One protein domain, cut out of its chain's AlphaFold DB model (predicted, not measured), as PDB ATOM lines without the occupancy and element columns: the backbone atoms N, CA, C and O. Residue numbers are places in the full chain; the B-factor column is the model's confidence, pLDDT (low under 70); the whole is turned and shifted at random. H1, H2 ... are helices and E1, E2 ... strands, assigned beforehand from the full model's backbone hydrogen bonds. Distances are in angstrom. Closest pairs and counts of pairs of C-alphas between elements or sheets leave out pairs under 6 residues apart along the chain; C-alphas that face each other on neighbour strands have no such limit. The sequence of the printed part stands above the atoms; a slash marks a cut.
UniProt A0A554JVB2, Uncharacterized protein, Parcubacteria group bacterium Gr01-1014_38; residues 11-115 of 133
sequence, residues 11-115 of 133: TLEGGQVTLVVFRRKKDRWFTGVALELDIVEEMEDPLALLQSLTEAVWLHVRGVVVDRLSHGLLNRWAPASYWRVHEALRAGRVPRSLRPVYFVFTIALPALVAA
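This is residues 11 to 115 of the 133 residues of an uncharacterized protein of Parcubacteria group bacterium Gr01-1014_38 (UniProt A0A554JVB2). A twisted sheet of four strands is sandwiched between the long helix H1, which runs along one face, and the shorter helix H3, which crosses the other. The last part of H1 meets two short helices, H2 and H4, while the long link of residues 91 to 102 lies toward the opposite end of the domain. The printed part has 105 residues, with four named helices and four named strands in the order E1 E2 E3 H1 H2 H3 E4 H4, and its class is mixed, helices and strands. The sheet's order is E3 E2 E1 E4, all antiparallel. The whole is compact, with a radius of gyration of the C-alphas of 13.9 A, yet elongated, spanning 42 by 24 by 19 A.

E1, residues 16 to 22, begins at C-alpha 16 (-43.677, 10.547, -44.566) and is 19.7 A long. E2, residues 30 to 34, and E3, residues 39 to 43, are each 13.6 A long. H1, residues 46 to 66, runs 29.6 A to C-alpha 66 (-32.981, 23.067, -47.999). H2, residues 71 to 74, is followed by H3, residues 80 to 90, 15.2 A long. E4, residues 103 to 108, measures 16.4 A, and H4, residues 109 to 114, ends at C-alpha 114 (-33.130, 17.563, -38.572).

E1, E2 and E3 form a meander, each strand the antiparallel neighbour of the one before; E1 and E2 are a hairpin, and so are E2 and E3. N 20 and O 33 are 2.9 A apart, and N 32 and O 41 are 2.8 A apart, within hydrogen-bond range. E4, an edge strand, is antiparallel to E1 at 166 degrees, with N 19 and O 105 at 2.9 A. With H1 and H3 on opposite faces of the sheet, there are three layers, helices on both faces. H1 has a height over the sheet of 7.4 A and runs along the strands, at 20 degrees to E2 on the local plane; the closest C-alphas of E2 and H1 are those of Phe 30 and Pro 46, 6.1 A apart. H3 has a height over the sheet of 9.6 A and runs across the strands, at 85 degrees to E1 on the local plane; the closest C-alphas of E1 and H3, Val 20 and His 86, are 6.6 A apart. H1, with residues 58 to 65 alone, touches H4 about perpendicular at 82 degrees, the closest C-alphas being those of Arg 62 and Val 113, 5.4 A apart. H4 only grazes the sheet. H1 and H2 only just touch, with 3 pairs of C-alphas within 8 A, the closest those of Val 61 and Leu 74 at 6.9 A. H1 and H3 are apart. Every O i to N i+4 pair is within hydrogen-bond range in H1, H3 and H4; H2 is too short for one.

The C-alphas of Asp 67 and Arg 96 are the two farthest apart, 42.8 A. The printed part has no cut. The link from H3 to E4, 12 residues, is long. The mean pLDDT of the printed part is 87.3; residues 100 and 115 are under 70.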
ATOM      1  N   THR A  11     -44.643  17.639 -48.088       84.75
ATOM      2  CA  THR A  11     -44.411  19.069 -48.296       84.75
ATOM      3  C   THR A  11     -43.022  19.439 -47.770       84.75
ATOM      4  O   THR A  11     -42.318  18.591 -47.219       84.75
ATOM      5  N   LEU A  12     -42.604  20.696 -47.942       81.88
ATOM      6  CA  LEU A  12     -41.319  21.159 -47.403       81.88
ATOM      7  C   LEU A  12     -41.318  21.190 -45.864       81.88
ATOM      8  O   LEU A  12     -40.265  21.113 -45.240       81.88
ATOM      9  N   GLU A  13     -42.500  21.282 -45.258       79.12
ATOM     10  CA  GLU A  13     -42.708  21.388 -43.816       79.12
ATOM     11  C   GLU A  13     -42.911  20.027 -43.142       79.12
ATOM     12  O   GLU A  13     -42.707  19.898 -41.935       79.12
ATOM     13  N   GLY A  14     -43.325  19.000 -43.886       80.12
ATOM     14  CA  GLY A  14     -43.620  17.707 -43.288       80.12
ATOM     15  C   GLY A  14     -44.094  16.640 -44.261       80.12
ATOM     16  O   GLY A  14     -44.410  16.897 -45.417       80.12
ATOM     17  N   GLY A  15     -44.129  15.401 -43.785       85.69
ATOM     18  CA  GLY A  15     -44.513  14.257 -44.601       85.69
ATOM     19  C   GLY A  15     -43.946  12.952 -44.076       85.69
ATOM     20  O   GLY A  15     -43.357  12.900 -42.993       85.69
ATOM     21  N   GLN A  16     -44.114  11.899 -44.866       86.88
ATOM     22  CA  GLN A  16     -43.677  10.547 -44.566       86.88
ATOM     23  C   GLN A  16     -43.156   9.838 -45.820       86.88
ATOM     24  O   GLN A  16     -43.815   9.837 -46.859       86.88
ATOM     25  N   VAL A  17     -42.011   9.169 -45.685       89.06
ATOM     26  CA  VAL A  17     -41.464   8.266 -46.707       89.06
ATOM     27  C   VAL A  17     -41.527   6.836 -46.199       89.06
ATOM     28  O   VAL A  17     -41.076   6.550 -45.092       89.06
ATOM     29  N   THR A  18     -42.082   5.948 -47.009       90.69
ATOM     30  CA  THR A  18     -42.218   4.516 -46.772       90.69
ATOM     31  C   THR A  18     -41.100   3.784 -47.503       90.69
ATOM     32  O   THR A  18     -41.043   3.819 -48.734       90.69
ATOM     33  N   LEU A  19     -40.232   3.096 -46.759       92.38
ATOM     34  CA  LEU A  19     -39.200   2.234 -47.334       92.38
ATOM     35  C   LEU A  19     -39.668   0.787 -47.319       92.38
ATOM     36  O   LEU A  19     -40.201   0.318 -46.313       92.38
ATOM     37  N   VAL A  20     -39.464   0.088 -48.431       92.19
ATOM     38  CA  VAL A  20     -39.789  -1.328 -48.586       92.19
ATOM     39  C   VAL A  20     -38.569  -2.046 -49.129       92.19
ATOM     40  O   VAL A  20     -38.121  -1.741 -50.229       92.19
ATOM     41  N   VAL A  21     -38.069  -3.035 -48.397       93.44
ATOM     42  CA  VAL A  21     -37.033  -3.952 -48.888       93.44
ATOM     43  C   VAL A  21     -37.623  -5.339 -49.008       93.44
ATOM     44  O   VAL A  21     -38.283  -5.818 -48.086       93.44
ATOM     45  N   PHE A  22     -37.394  -5.994 -50.138       92.44
ATOM     46  CA  PHE A  22     -37.831  -7.361 -50.378       92.44
ATOM     47  C   PHE A  22     -36.911  -8.052 -51.381       92.44
ATOM     48  O   PHE A  22     -36.166  -7.415 -52.111       92.44
ATOM     49  N   ARG A  23     -37.002  -9.377 -51.471       92.50
ATOM     50  CA  ARG A  23     -36.385 -10.138 -52.565       92.50
ATOM     51  C   ARG A  23     -37.391 -11.094 -53.159       92.50
ATOM     52  O   ARG A  23     -38.029 -11.851 -52.417       92.50
ATOM     53  N   ARG A  24     -37.526 -11.108 -54.487       88.12
ATOM     54  CA  ARG A  24     -38.326 -12.143 -55.152       88.12
ATOM     55  C   ARG A  24     -37.538 -13.449 -55.173       88.12
ATOM     56  O   ARG A  24     -36.319 -13.467 -55.221       88.12
ATOM     57  N   LYS A  25     -38.232 -14.584 -55.147       87.12
ATOM     58  CA  LYS A  25     -37.607 -15.915 -55.094       87.12
ATOM     59  C   LYS A  25     -36.640 -16.182 -56.247       87.12
ATOM     60  O   LYS A  25     -35.663 -16.898 -56.027       87.12
ATOM     61  N   LYS A  26     -36.945 -15.628 -57.423       87.94
ATOM     62  CA  LYS A  26     -36.174 -15.770 -58.663       87.94
ATOM     63  C   LYS A  26     -35.004 -14.791 -58.766       87.94
ATOM     64  O   LYS A  26     -34.140 -15.000 -59.608       87.94
ATOM     65  N   ASP A  27     -34.971 -13.770 -57.917       88.12
ATOM     66  CA  ASP A  27     -34.000 -12.693 -58.034       88.12
ATOM     67  C   ASP A  27     -32.788 -13.010 -57.159       88.12
ATOM     68  O   ASP A  27     -32.910 -13.547 -56.048       88.12
ATOM     69  N   ARG A  28     -31.602 -12.683 -57.674       89.50
ATOM     70  CA  ARG A  28     -30.348 -12.785 -56.922       89.50
ATOM     71  C   ARG A  28     -30.281 -11.699 -55.847       89.50
ATOM     72  O   ARG A  28     -29.907 -11.989 -54.709       89.50
ATOM     73  N   TRP A  29     -30.693 -10.487 -56.207       94.06
ATOM     74  CA  TRP A  29     -30.594  -9.280 -55.394       94.06
ATOM     75  C   TRP A  29     -31.882  -8.984 -54.627       94.06
ATOM     76  O   TRP A  29     -32.970  -9.439 -54.984       94.06
ATOM     77  N   PHE A  30     -31.742  -8.251 -53.530       94.94
ATOM     78  CA  PHE A  30     -32.837  -7.568 -52.861       94.94
ATOM     79  C   PHE A  30     -33.137  -6.267 -53.595       94.94
ATOM     80  O   PHE A  30     -32.220  -5.617 -54.083       94.94
ATOM     81  N   THR A  31     -34.407  -5.885 -53.623       95.88
ATOM     82  CA  THR A  31     -34.898  -4.609 -54.139       95.88
ATOM     83  C   THR A  31     -35.361  -3.757 -52.964       95.88
ATOM     84  O   THR A  31     -36.154  -4.213 -52.133       95.88
ATOM     85  N   GLY A  32     -34.866  -2.527 -52.895       96.00
ATOM     86  CA  GLY A  32     -35.232  -1.507 -51.923       96.00
ATOM     87  C   GLY A  32     -35.947  -0.366 -52.632       96.00
ATOM     88  O   GLY A  32     -35.508   0.058 -53.695       96.00
ATOM     89  N   VAL A  33     -37.066   0.106 -52.083       96.12
ATOM     90  CA  VAL A  33     -37.885   1.151 -52.708       96.12
ATOM     91  C   VAL A  33     -38.341   2.178 -51.680       96.12
ATOM     92  O   VAL A  33     -38.938   1.805 -50.670       96.12
ATOM     93  N   ALA A  34     -38.129   3.462 -51.973       95.25
ATOM     94  CA  ALA A  34     -38.777   4.581 -51.296       95.25
ATOM     95  C   ALA A  34     -40.032   4.990 -52.076       95.25
ATOM     96  O   ALA A  34     -39.949   5.616 -53.135       95.25
ATOM     97  N   LEU A  35     -41.206   4.601 -51.583       93.00
ATOM     98  CA  LEU A  35     -42.428   4.589 -52.392       93.00
ATOM     99  C   LEU A  35     -42.889   5.981 -52.858       93.00
ATOM    100  O   LEU A  35     -43.435   6.112 -53.949       93.00
ATOM    101  N   GLU A  36     -42.696   7.014 -52.046       92.25
ATOM    102  CA  GLU A  36     -43.134   8.388 -52.325       92.25
ATOM    103  C   GLU A  36     -42.108   9.204 -53.122       92.25
ATOM    104  O   GLU A  36     -42.420  10.316 -53.554       92.25
ATOM    105  N   LEU A  37     -40.893   8.674 -53.293       93.38
ATOM    106  CA  LEU A  37     -39.780   9.350 -53.967       93.38
ATOM    107  C   LEU A  37     -39.335   8.653 -55.261       93.38
ATOM    108  O   LEU A  37     -38.524   9.221 -55.988       93.38
ATOM    109  N   ASP A  38     -39.852   7.452 -55.540       94.94
ATOM    110  CA  ASP A  38     -39.472   6.616 -56.686       94.94
ATOM    111  C   ASP A  38     -37.954   6.364 -56.739       94.94
ATOM    112  O   ASP A  38     -37.332   6.335 -57.798       94.94
ATOM    113  N   ILE A  39     -37.348   6.205 -55.558       95.81
ATOM    114  CA  ILE A  39     -35.951   5.791 -55.413       95.81
ATOM    115  C   ILE A  39     -35.949   4.273 -55.289       95.81
ATOM    116  O   ILE A  39     -36.580   3.726 -54.380       95.81
ATOM    117  N   VAL A  40     -35.263   3.608 -56.216       96.50
ATOM    118  CA  VAL A  40     -35.152   2.149 -56.286       96.50
ATOM    119  C   VAL A  40     -33.681   1.771 -56.314       96.50
ATOM    120  O   VAL A  40     -32.924   2.285 -57.135       96.50
ATOM    121  N   GLU A  41     -33.298   0.841 -55.448       96.69
ATOM    122  CA  GLU A  41     -31.944   0.300 -55.371       96.69
ATOM    123  C   GLU A  41     -31.977  -1.225 -55.301       96.69
ATOM    124  O   GLU A  41     -32.959  -1.822 -54.846       96.69
ATOM    125  N   GLU A  42     -30.892  -1.862 -55.737       95.81
ATOM    126  CA  GLU A  42     -30.728  -3.312 -55.671       95.81
ATOM    127  C   GLU A  42     -29.364  -3.686 -55.090       95.81
ATOM    128  O   GLU A  42     -28.343  -3.106 -55.457       95.81
ATOM    129  N   MET A  43     -29.330  -4.665 -54.181       94.81
ATOM    130  CA  MET A  43     -28.083  -5.148 -53.578       94.81
ATOM    131  C   MET A  43     -28.190  -6.607 -53.123       94.81
ATOM    132  O   MET A  43     -29.281  -7.129 -52.900       94.81
ATOM    133  N   GLU A  44     -27.056  -7.288 -52.957       93.25
ATOM    134  CA  GLU A  44     -27.011  -8.652 -52.405       93.25
ATOM    135  C   GLU A  44     -27.290  -8.708 -50.902       93.25
ATOM    136  O   GLU A  44     -27.932  -9.655 -50.443       93.25
ATOM    137  N   ASP A  45     -26.835  -7.704 -50.151       91.50
ATOM    138  CA  ASP A  45     -27.028  -7.626 -48.708       91.50
ATOM    139  C   ASP A  45     -28.213  -6.702 -48.366       91.50
ATOM    140  O   ASP A  45     -28.224  -5.532 -48.758       91.50
ATOM    141  N   PRO A  46     -29.231  -7.196 -47.641       90.62
ATOM    142  CA  PRO A  46     -30.439  -6.426 -47.377       90.62
ATOM    143  C   PRO A  46     -30.241  -5.317 -46.334       90.62
ATOM    144  O   PRO A  46     -31.048  -4.391 -46.304       90.62
ATOM    145  N   LEU A  47     -29.209  -5.390 -45.483       90.19
ATOM    146  CA  LEU A  47     -28.917  -4.351 -44.490       90.19
ATOM    147  C   LEU A  47     -28.161  -3.187 -45.132       90.19
ATOM    148  O   LEU A  47     -28.539  -2.034 -44.936       90.19
ATOM    149  N   ALA A  48     -27.158  -3.488 -45.955       91.75
ATOM    150  CA  ALA A  48     -26.433  -2.502 -46.745       91.75
ATOM    151  C   ALA A  48     -27.360  -1.807 -47.753       91.75
ATOM    152  O   ALA A  48     -27.310  -0.586 -47.887       91.75
ATOM    153  N   LEU A  49     -28.287  -2.549 -48.376       94.06
ATOM    154  CA  LEU A  49     -29.358  -1.965 -49.188       94.06
ATOM    155  C   LEU A  49     -30.217  -0.991 -48.385       94.06
ATOM    156  O   LEU A  49     -30.550   0.087 -48.864       94.06
ATOM    157  N   LEU A  50     -30.596  -1.366 -47.163       91.19
ATOM    158  CA  LEU A  50     -31.445  -0.520 -46.340       91.19
ATOM    159  C   LEU A  50     -30.752   0.773 -45.924       91.19
ATOM    160  O   LEU A  50     -31.373   1.837 -45.923       91.19
ATOM    161  N   GLN A  51     -29.471   0.677 -45.585       90.75
ATOM    162  CA  GLN A  51     -28.646   1.827 -45.270       90.75
ATOM    163  C   GLN A  51     -28.498   2.746 -46.483       90.75
ATOM    164  O   GLN A  51     -28.818   3.927 -46.373       90.75
ATOM    165  N   SER A  52     -28.102   2.194 -47.632       94.12
ATOM    166  CA  SER A  52     -27.955   2.930 -48.892       94.12
ATOM    167  C   SER A  52     -29.251   3.651 -49.274       94.12
ATOM    168  O   SER A  52     -29.265   4.871 -49.440       94.12
ATOM    169  N   LEU A  53     -30.381   2.941 -49.239       94.50
ATOM    170  CA  LEU A  53     -31.695   3.513 -49.529       94.50
ATOM    171  C   LEU A  53     -32.068   4.638 -48.549       94.50
ATOM    172  O   LEU A  53     -32.648   5.647 -48.945       94.50
ATOM    173  N   THR A  54     -31.742   4.482 -47.264       91.44
ATOM    174  CA  THR A  54     -31.989   5.517 -46.246       91.44
ATOM    175  C   THR A  54     -31.118   6.752 -46.485       91.44
ATOM    176  O   THR A  54     -31.609   7.876 -46.367       91.44
ATOM    177  N   GLU A  55     -29.848   6.564 -46.855       92.12
ATOM    178  CA  GLU A  55     -28.917   7.639 -47.216       92.12
ATOM    179  C   GLU A  55     -29.403   8.402 -48.460       92.12
ATOM    180  O   GLU A  55     -29.465   9.633 -48.434       92.12
ATOM    181  N   ALA A  56     -29.836   7.692 -49.507       94.12
ATOM    182  CA  ALA A  56     -30.382   8.286 -50.726       94.12
ATOM    183  C   ALA A  56     -31.648   9.114 -50.450       94.12
ATOM    184  O   ALA A  56     -31.770  10.254 -50.904       94.12
ATOM    185  N   VAL A  57     -32.571   8.575 -49.646       92.69
ATOM    186  CA  VAL A  57     -33.793   9.273 -49.212       92.69
ATOM    187  C   VAL A  57     -33.456  10.523 -48.407       92.69
ATOM    188  O   VAL A  57     -34.030  11.583 -48.655       92.69
ATOM    189  N   TRP A  58     -32.520  10.418 -47.461       90.69
ATOM    190  CA  TRP A  58     -32.080  11.548 -46.650       90.69
ATOM    191  C   TRP A  58     -31.474  12.654 -47.513       90.69
ATOM    192  O   TRP A  58     -31.878  13.810 -47.386       90.69
ATOM    193  N   LEU A  59     -30.558  12.307 -48.422       91.19
ATOM    194  CA  LEU A  59     -29.895  13.272 -49.296       91.19
ATOM    195  C   LEU A  59     -30.901  13.966 -50.221       91.19
ATOM    196  O   LEU A  59     -30.884  15.192 -50.332       91.19
ATOM    197  N   HIS A  60     -31.811  13.198 -50.827       92.88
ATOM    198  CA  HIS A  60     -32.853  13.725 -51.711       92.88
ATOM    199  C   HIS A  60     -33.799  14.677 -50.976       92.88
ATOM    200  O   HIS A  60     -33.982  15.818 -51.398       92.88
ATOM    201  N   VAL A  61     -34.373  14.239 -49.850       90.50
ATOM    202  CA  VAL A  61     -35.299  15.063 -49.055       90.50
ATOM    203  C   VAL A  61     -34.599  16.317 -48.554       90.50
ATOM    204  O   VAL A  61     -35.149  17.410 -48.679       90.50
ATOM    205  N   ARG A  62     -33.384  16.187 -48.016       87.62
ATOM    206  CA  ARG A  62     -32.636  17.330 -47.500       87.62
ATOM    207  C   ARG A  62     -32.317  18.331 -48.603       87.62
ATOM    208  O   ARG A  62     -32.556  19.510 -48.383       87.62
ATOM    209  N   GLY A  63     -31.847  17.888 -49.770       88.38
ATOM    210  CA  GLY A  63     -31.583  18.776 -50.906       88.38
ATOM    211  C   GLY A  63     -32.842  19.516 -51.352       88.38
ATOM    212  O   GLY A  63     -32.861  20.740 -51.414       88.38
ATOM    213  N   VAL A  64     -33.946  18.790 -51.547       89.81
ATOM    214  CA  VAL A  64     -35.222  19.392 -51.960       89.81
ATOM    215  C   VAL A  64     -35.753  20.398 -50.932       89.81
ATOM    216  O   VAL A  64     -36.231  21.462 -51.325       89.81
ATOM    217  N   VAL A  65     -35.665  20.093 -49.633       87.06
ATOM    218  CA  VAL A  65     -36.169  20.973 -48.567       87.06
ATOM    219  C   VAL A  65     -35.271  22.189 -48.348       87.06
ATOM    220  O   VAL A  65     -35.778  23.309 -48.272       87.06
ATOM    221  N   VAL A  66     -33.954  21.990 -48.254       84.12
ATOM    222  CA  VAL A  66     -32.981  23.067 -47.999       84.12
ATOM    223  C   VAL A  66     -32.956  24.057 -49.157       84.12
ATOM    224  O   VAL A  66     -33.046  25.261 -48.921       84.12
ATOM    225  N   ASP A  67     -32.941  23.559 -50.393       86.19
ATOM    226  CA  ASP A  67     -32.903  24.402 -51.590       86.19
ATOM    227  C   ASP A  67     -34.302  24.894 -52.008       86.19
ATOM    228  O   ASP A  67     -34.450  25.573 -53.023       86.19
ATOM    229  N   ARG A  68     -35.343  24.569 -51.220       84.69
ATOM    230  CA  ARG A  68     -36.753  24.930 -51.460       84.69
ATOM    231  C   ARG A  68     -37.213  24.604 -52.883       84.69
ATOM    232  O   ARG A  68     -37.882  25.404 -53.542       84.69
ATOM    233  N   LEU A  69     -36.848  23.418 -53.361       88.31
ATOM    234  CA  LEU A  69     -37.219  22.955 -54.694       88.31
ATOM    235  C   LEU A  69     -38.708  22.583 -54.757       88.31
ATOM    236  O   LEU A  69     -39.435  22.556 -53.762       88.31
ATOM    237  N   SER A  70     -39.180  22.278 -55.966       87.06
ATOM    238  CA  SER A  70     -40.585  21.948 -56.213       87.06
ATOM    239  C   SER A  70     -41.085  20.790 -55.344       87.06
ATOM    240  O   SER A  70     -40.476  19.720 -55.293       87.06
ATOM    241  N   HIS A  71     -42.285  20.951 -54.773       78.81
ATOM    242  CA  HIS A  71     -42.972  19.907 -54.000       78.81
ATOM    243  C   HIS A  71     -43.203  18.623 -54.814       78.81
ATOM    244  O   HIS A  71     -43.347  17.544 -54.239       78.81
ATOM    245  N   GLY A  72     -43.230  18.717 -56.149       86.62
ATOM    246  CA  GLY A  72     -43.333  17.549 -57.024       86.62
ATOM    247  C   GLY A  72     -42.179  16.560 -56.832       86.62
ATOM    248  O   GLY A  72     -42.378  15.358 -56.980       86.62
ATOM    249  N   LEU A  73     -41.002  17.037 -56.414       89.31
ATOM    250  CA  LEU A  73     -39.836  16.191 -56.146       89.31
ATOM    251  C   LEU A  73     -39.975  15.363 -54.861       89.31
ATOM    252  O   LEU A  73     -39.303  14.346 -54.734       89.31
ATOM    253  N   LEU A  74     -40.859  15.756 -53.938       89.75
ATOM    254  CA  LEU A  74     -41.172  14.996 -52.719       89.75
ATOM    255  C   LEU A  74     -42.324  13.997 -52.905       89.75
ATOM    256  O   LEU A  74     -42.666  13.275 -51.971       89.75
ATOM    257  N   ASN A  75     -42.959  13.994 -54.080       90.44
ATOM    258  CA  ASN A  75     -44.153  13.202 -54.374       90.44
ATOM    259  C   ASN A  75     -44.019  12.504 -55.737       90.44
ATOM    260  O   ASN A  75     -44.921  12.563 -56.579       90.44
ATOM    261  N   ARG A  76     -42.873  11.860 -55.967       91.75
ATOM    262  CA  ARG A  76     -42.624  11.022 -57.144       91.75
ATOM    263  C   ARG A  76     -43.051   9.603 -56.799       91.75
ATOM    264  O   ARG A  76     -42.296   8.834 -56.230       91.75
ATOM    265  N   TRP A  77     -44.309   9.289 -57.065       91.00
ATOM    266  CA  TRP A  77     -44.886   8.008 -56.665       91.00
ATOM    267  C   TRP A  77     -44.275   6.854 -57.458       91.00
ATOM    268  O   TRP A  77     -44.353   6.832 -58.686       91.00
ATOM    269  N   ALA A  78     -43.742   5.867 -56.741       92.94
ATOM    270  CA  ALA A  78     -43.215   4.646 -57.328       92.94
ATOM    271  C   ALA A  78     -44.312   3.860 -58.076       92.94
ATOM    272  O   ALA A  78     -45.499   3.957 -57.727       92.94
ATOM    273  N   PRO A  79     -43.949   3.016 -59.061       93.56
ATOM    274  CA  PRO A  79     -44.896   2.185 -59.791       93.56
ATOM    275  C   PRO A  79     -45.826   1.359 -58.891       93.56
ATOM    276  O   PRO A  79     -45.424   0.805 -57.865       93.56
ATOM    277  N   ALA A  80     -47.079   1.187 -59.327       90.69
ATOM    278  CA  ALA A  80     -48.126   0.484 -58.574       90.69
ATOM    279  C   ALA A  80     -47.743  -0.946 -58.140       90.69
ATOM    280  O   ALA A  80     -48.287  -1.477 -57.173       90.69
ATOM    281  N   SER A  81     -46.806  -1.593 -58.837       90.69
ATOM    282  CA  SER A  81     -46.265  -2.898 -58.451       90.69
ATOM    283  C   SER A  81     -45.620  -2.899 -57.065       90.69
ATOM    284  O   SER A  81     -45.782  -3.881 -56.344       90.69
ATOM    285  N   TYR A  82     -44.925  -1.828 -56.677       92.38
ATOM    286  CA  TYR A  82     -44.270  -1.731 -55.371       92.38
ATOM    287  C   TYR A  82     -45.265  -1.419 -54.254       92.38
ATOM    288  O   TYR A  82     -45.205  -2.028 -53.189       92.38
ATOM    289  N   TRP A  83     -46.262  -0.577 -54.533       91.19
ATOM    290  CA  TRP A  83     -47.381  -0.331 -53.620       91.19
ATOM    291  C   TRP A  83     -48.131  -1.613 -53.261       91.19
ATOM    292  O   TRP A  83     -48.396  -1.863 -52.089       91.19
ATOM    293  N   ARG A  84     -48.380  -2.490 -54.240       91.31
ATOM    294  CA  ARG A  84     -48.992  -3.804 -53.983       91.31
ATOM    295  C   ARG A  84     -48.127  -4.693 -53.090       91.31
ATOM    296  O   ARG A  84     -48.669  -5.444 -52.285       91.31
ATOM    297  N   VAL A  85     -46.797  -4.629 -53.221       89.19
ATOM    298  CA  VAL A  85     -45.882  -5.355 -52.323       89.19
ATOM    299  C   VAL A  85     -46.014  -4.814 -50.903       89.19
ATOM    300  O   VAL A  85     -46.221  -5.596 -49.979       89.19
ATOM    301  N   HIS A  86     -45.966  -3.495 -50.734       89.81
ATOM    302  CA  HIS A  86     -46.153  -2.847 -49.439       89.81
ATOM    303  C   HIS A  86     -47.491  -3.211 -48.784       89.81
ATOM    304  O   HIS A  86     -47.512  -3.636 -47.633       89.81
ATOM    305  N   GLU A  87     -48.599  -3.102 -49.519       89.00
ATOM    306  CA  GLU A  87     -49.937  -3.451 -49.030       89.00
ATOM    307  C   GLU A  87     -50.018  -4.916 -48.590       89.00
ATOM    308  O   GLU A  87     -50.568  -5.219 -47.532       89.00
ATOM    309  N   ALA A  88     -49.434  -5.823 -49.376       87.19
ATOM    310  CA  ALA A  88     -49.398  -7.242 -49.059       87.19
ATOM    311  C   ALA A  88     -48.590  -7.517 -47.779       87.19
ATOM    312  O   ALA A  88     -49.079  -8.210 -46.886       87.19
ATOM    313  N   LEU A  89     -47.396  -6.924 -47.650       86.12
ATOM    314  CA  LEU A  89     -46.552  -7.045 -46.457       86.12
ATOM    315  C   LEU A  89     -47.233  -6.456 -45.213       86.12
ATOM    316  O   LEU A  89     -47.290  -7.114 -44.177       86.12
ATOM    317  N   ARG A  90     -47.826  -5.262 -45.329       84.50
ATOM    318  CA  ARG A  90     -48.571  -4.601 -44.246       84.50
ATOM    319  C   ARG A  90     -49.776  -5.423 -43.783       84.50
ATOM    320  O   ARG A  90     -50.085  -5.437 -42.598       84.50
ATOM    321  N   ALA A  91     -50.454  -6.114 -44.698       85.38
ATOM    322  CA  ALA A  91     -51.586  -6.984 -44.385       85.38
ATOM    323  C   ALA A  91     -51.176  -8.364 -43.828       85.38
ATOM    324  O   ALA A  91     -52.039  -9.230 -43.680       85.38
ATOM    325  N   GLY A  92     -49.880  -8.614 -43.593       82.81
ATOM    326  CA  GLY A  92     -49.363  -9.926 -43.192       82.81
ATOM    327  C   GLY A  92     -49.462 -10.993 -44.290       82.81
ATOM    328  O   GLY A  92     -49.253 -12.177 -44.035       82.81
ATOM    329  N   ARG A  93     -49.778 -10.601 -45.530       84.19
ATOM    330  CA  ARG A  93     -49.933 -11.494 -46.682       84.19
ATOM    331  C   ARG A  93     -48.659 -11.479 -47.509       84.19
ATOM    332  O   ARG A  93     -48.629 -10.896 -48.588       84.19
ATOM    333  N   VAL A  94     -47.598 -12.118 -47.022       79.38
ATOM    334  CA  VAL A  94     -46.339 -12.205 -47.776       79.38
ATOM    335  C   VAL A  94     -46.604 -12.917 -49.113       79.38
ATOM    336  O   VAL A  94     -46.983 -14.095 -49.110       79.38
ATOM    337  N   PRO A  95     -46.434 -12.246 -50.274       78.75
ATOM    338  CA  PRO A  95     -46.657 -12.884 -51.561       78.75
ATOM    339  C   PRO A  95     -45.767 -14.118 -51.701       78.75
ATOM    340  O   PRO A  95     -44.575 -14.071 -51.400       78.75
ATOM    341  N   ARG A  96     -46.311 -15.219 -52.238       81.00
ATOM    342  CA  ARG A  96     -45.551 -16.471 -52.444       81.00
ATOM    343  C   ARG A  96     -44.298 -16.288 -53.300       81.00
ATOM    344  O   ARG A  96     -43.422 -17.151 -53.277       81.00
ATOM    345  N   SER A  97     -44.231 -15.209 -54.071       80.06
ATOM    346  CA  SER A  97     -43.089 -14.827 -54.891       80.06
ATOM    347  C   SER A  97     -41.942 -14.191 -54.106       80.06
ATOM    348  O   SER A  97     -40.894 -14.004 -54.709       80.06
ATOM    349  N   LEU A  98     -42.102 -13.844 -52.825       81.81
ATOM    350  CA  LEU A  98     -41.072 -13.195 -52.004       81.81
ATOM    351  C   LEU A  98     -40.374 -14.176 -51.053       81.81
ATOM    352  O   LEU A  98     -40.893 -15.252 -50.744       81.81
ATOM    353  N   ARG A  99     -39.171 -13.804 -50.608       73.69
ATOM    354  CA  ARG A  99     -38.430 -14.461 -49.519       73.69
ATOM    355  C   ARG A  99     -38.697 -13.752 -48.173       73.69
ATOM    356  O   ARG A  99     -39.030 -12.572 -48.191       73.69
ATOM    357  N   PRO A 100     -38.546 -14.435 -47.018       62.44
ATOM    358  CA  PRO A 100     -39.027 -13.953 -45.711       62.44
ATOM    359  C   PRO A 100     -38.220 -12.811 -45.068       62.44
ATOM    360  O   PRO A 100     -38.464 -12.484 -43.914       62.44
ATOM    361  N   VAL A 101     -37.282 -12.188 -45.783       70.62
ATOM    362  CA  VAL A 101     -36.554 -11.019 -45.276       70.62
ATOM    363  C   VAL A 101     -37.133  -9.788 -45.952       70.62
ATOM    364  O   VAL A 101     -36.967  -9.604 -47.160       70.62
ATOM    365  N   TYR A 102     -37.852  -8.988 -45.170       76.94
ATOM    366  CA  TYR A 102     -38.430  -7.734 -45.615       76.94
ATOM    367  C   TYR A 102     -38.360  -6.681 -44.515       76.94
ATOM    368  O   TYR A 102     -38.491  -6.988 -43.332       76.94
ATOM    369  N   PHE A 103     -38.195  -5.430 -44.932       76.94
ATOM    370  CA  PHE A 103     -38.250  -4.270 -44.053       76.94
ATOM    371  C   PHE A 103     -39.333  -3.335 -44.565       76.94
ATOM    372  O   PHE A 103     -39.394  -3.062 -45.763       76.94
ATOM    373  N   VAL A 104     -40.191  -2.873 -43.659       79.31
ATOM    374  CA  VAL A 104     -41.135  -1.789 -43.923       79.31
ATOM    375  C   VAL A 104     -41.020  -0.800 -42.781       79.31
ATOM    376  O   VAL A 104     -41.226  -1.168 -41.627       79.31
ATOM    377  N   PHE A 105     -40.711   0.451 -43.094       78.75
ATOM    378  CA  PHE A 105     -40.771   1.529 -42.114       78.75
ATOM    379  C   PHE A 105     -41.111   2.851 -42.769       78.75
ATOM    380  O   PHE A 105     -41.023   3.026 -43.983       78.75
ATOM    381  N   THR A 106     -41.536   3.781 -41.925       79.81
ATOM    382  CA  THR A 106     -41.935   5.118 -42.326       79.81
ATOM    383  C   THR A 106     -41.085   6.128 -41.579       79.81
ATOM    384  O   THR A 106     -41.053   6.106 -40.351       79.81
ATOM    385  N   ILE A 107     -40.413   7.016 -42.309       78.25
ATOM    386  CA  ILE A 107     -39.633   8.110 -41.724       78.25
ATOM    387  C   ILE A 107     -40.374   9.425 -41.951       78.25
ATOM    388  O   ILE A 107     -40.826   9.701 -43.062       78.25
ATOM    389  N   ALA A 108     -40.483  10.247 -40.908       79.44
ATOM    390  CA  ALA A 108     -41.018  11.597 -41.030       79.44
ATOM    391  C   ALA A 108     -40.002  12.537 -41.710       79.44
ATOM    392  O   ALA A 108     -38.833  12.565 -41.326       79.44
ATOM    393  N   LEU A 109     -40.447  13.357 -42.669       79.00
ATOM    394  CA  LEU A 109     -39.592  14.339 -43.361       79.00
ATOM    395  C   LEU A 109     -38.853  15.293 -42.404       79.00
ATOM    396  O   LEU A 109     -37.645  15.459 -42.571       79.00
ATOM    397  N   PRO A 110     -39.496  15.865 -41.364       75.94
ATOM    398  CA  PRO A 110     -38.795  16.736 -40.421       75.94
ATOM    399  C   PRO A 110     -37.657  16.017 -39.689       75.94
ATOM    400  O   PRO A 110     -36.624  16.622 -39.421       75.94
ATOM    401  N   ALA A 111     -37.809  14.714 -39.420       70.81
ATOM    402  CA  ALA A 111     -36.752  13.913 -38.811       70.81
ATOM    403  C   ALA A 111     -35.565  13.716 -39.770       70.81
ATOM    404  O   ALA A 111     -34.425  13.782 -39.325       70.81
ATOM    405  N   LEU A 112     -35.810  13.542 -41.076       73.50
ATOM    406  CA  LEU A 112     -34.742  13.479 -42.083       73.50
ATOM    407  C   LEU A 112     -33.980  14.805 -42.179       73.50
ATOM    408  O   LEU A 112     -32.755  14.807 -42.211       73.50
ATOM    409  N   VAL A 113     -34.689  15.934 -42.178       77.44
ATOM    410  CA  VAL A 113     -34.073  17.265 -42.293       77.44
ATOM    411  C   VAL A 113     -33.281  17.637 -41.034       77.44
ATOM    412  O   VAL A 113     -32.203  18.218 -41.140       77.44
ATOM    413  N   ALA A 114     -33.792  17.291 -39.848       76.94
ATOM    414  CA  ALA A 114     -33.130  17.563 -38.572       76.94
ATOM    415  C   ALA A 114     -31.961  16.607 -38.274       76.94
ATOM    416  O   ALA A 114     -31.078  16.943 -37.480       76.94
ATOM    417  N   ALA A 115     -31.944  15.417 -38.880       69.50
ATOM    418  CA  ALA A 115     -30.866  14.460 -38.684       69.50
ATOM    419  C   ALA A 115     -29.546  14.998 -39.256       69.50
ATOM    420  O   ALA A 115     -29.457  15.400 -40.420       69.50
TER     421      ALA A 115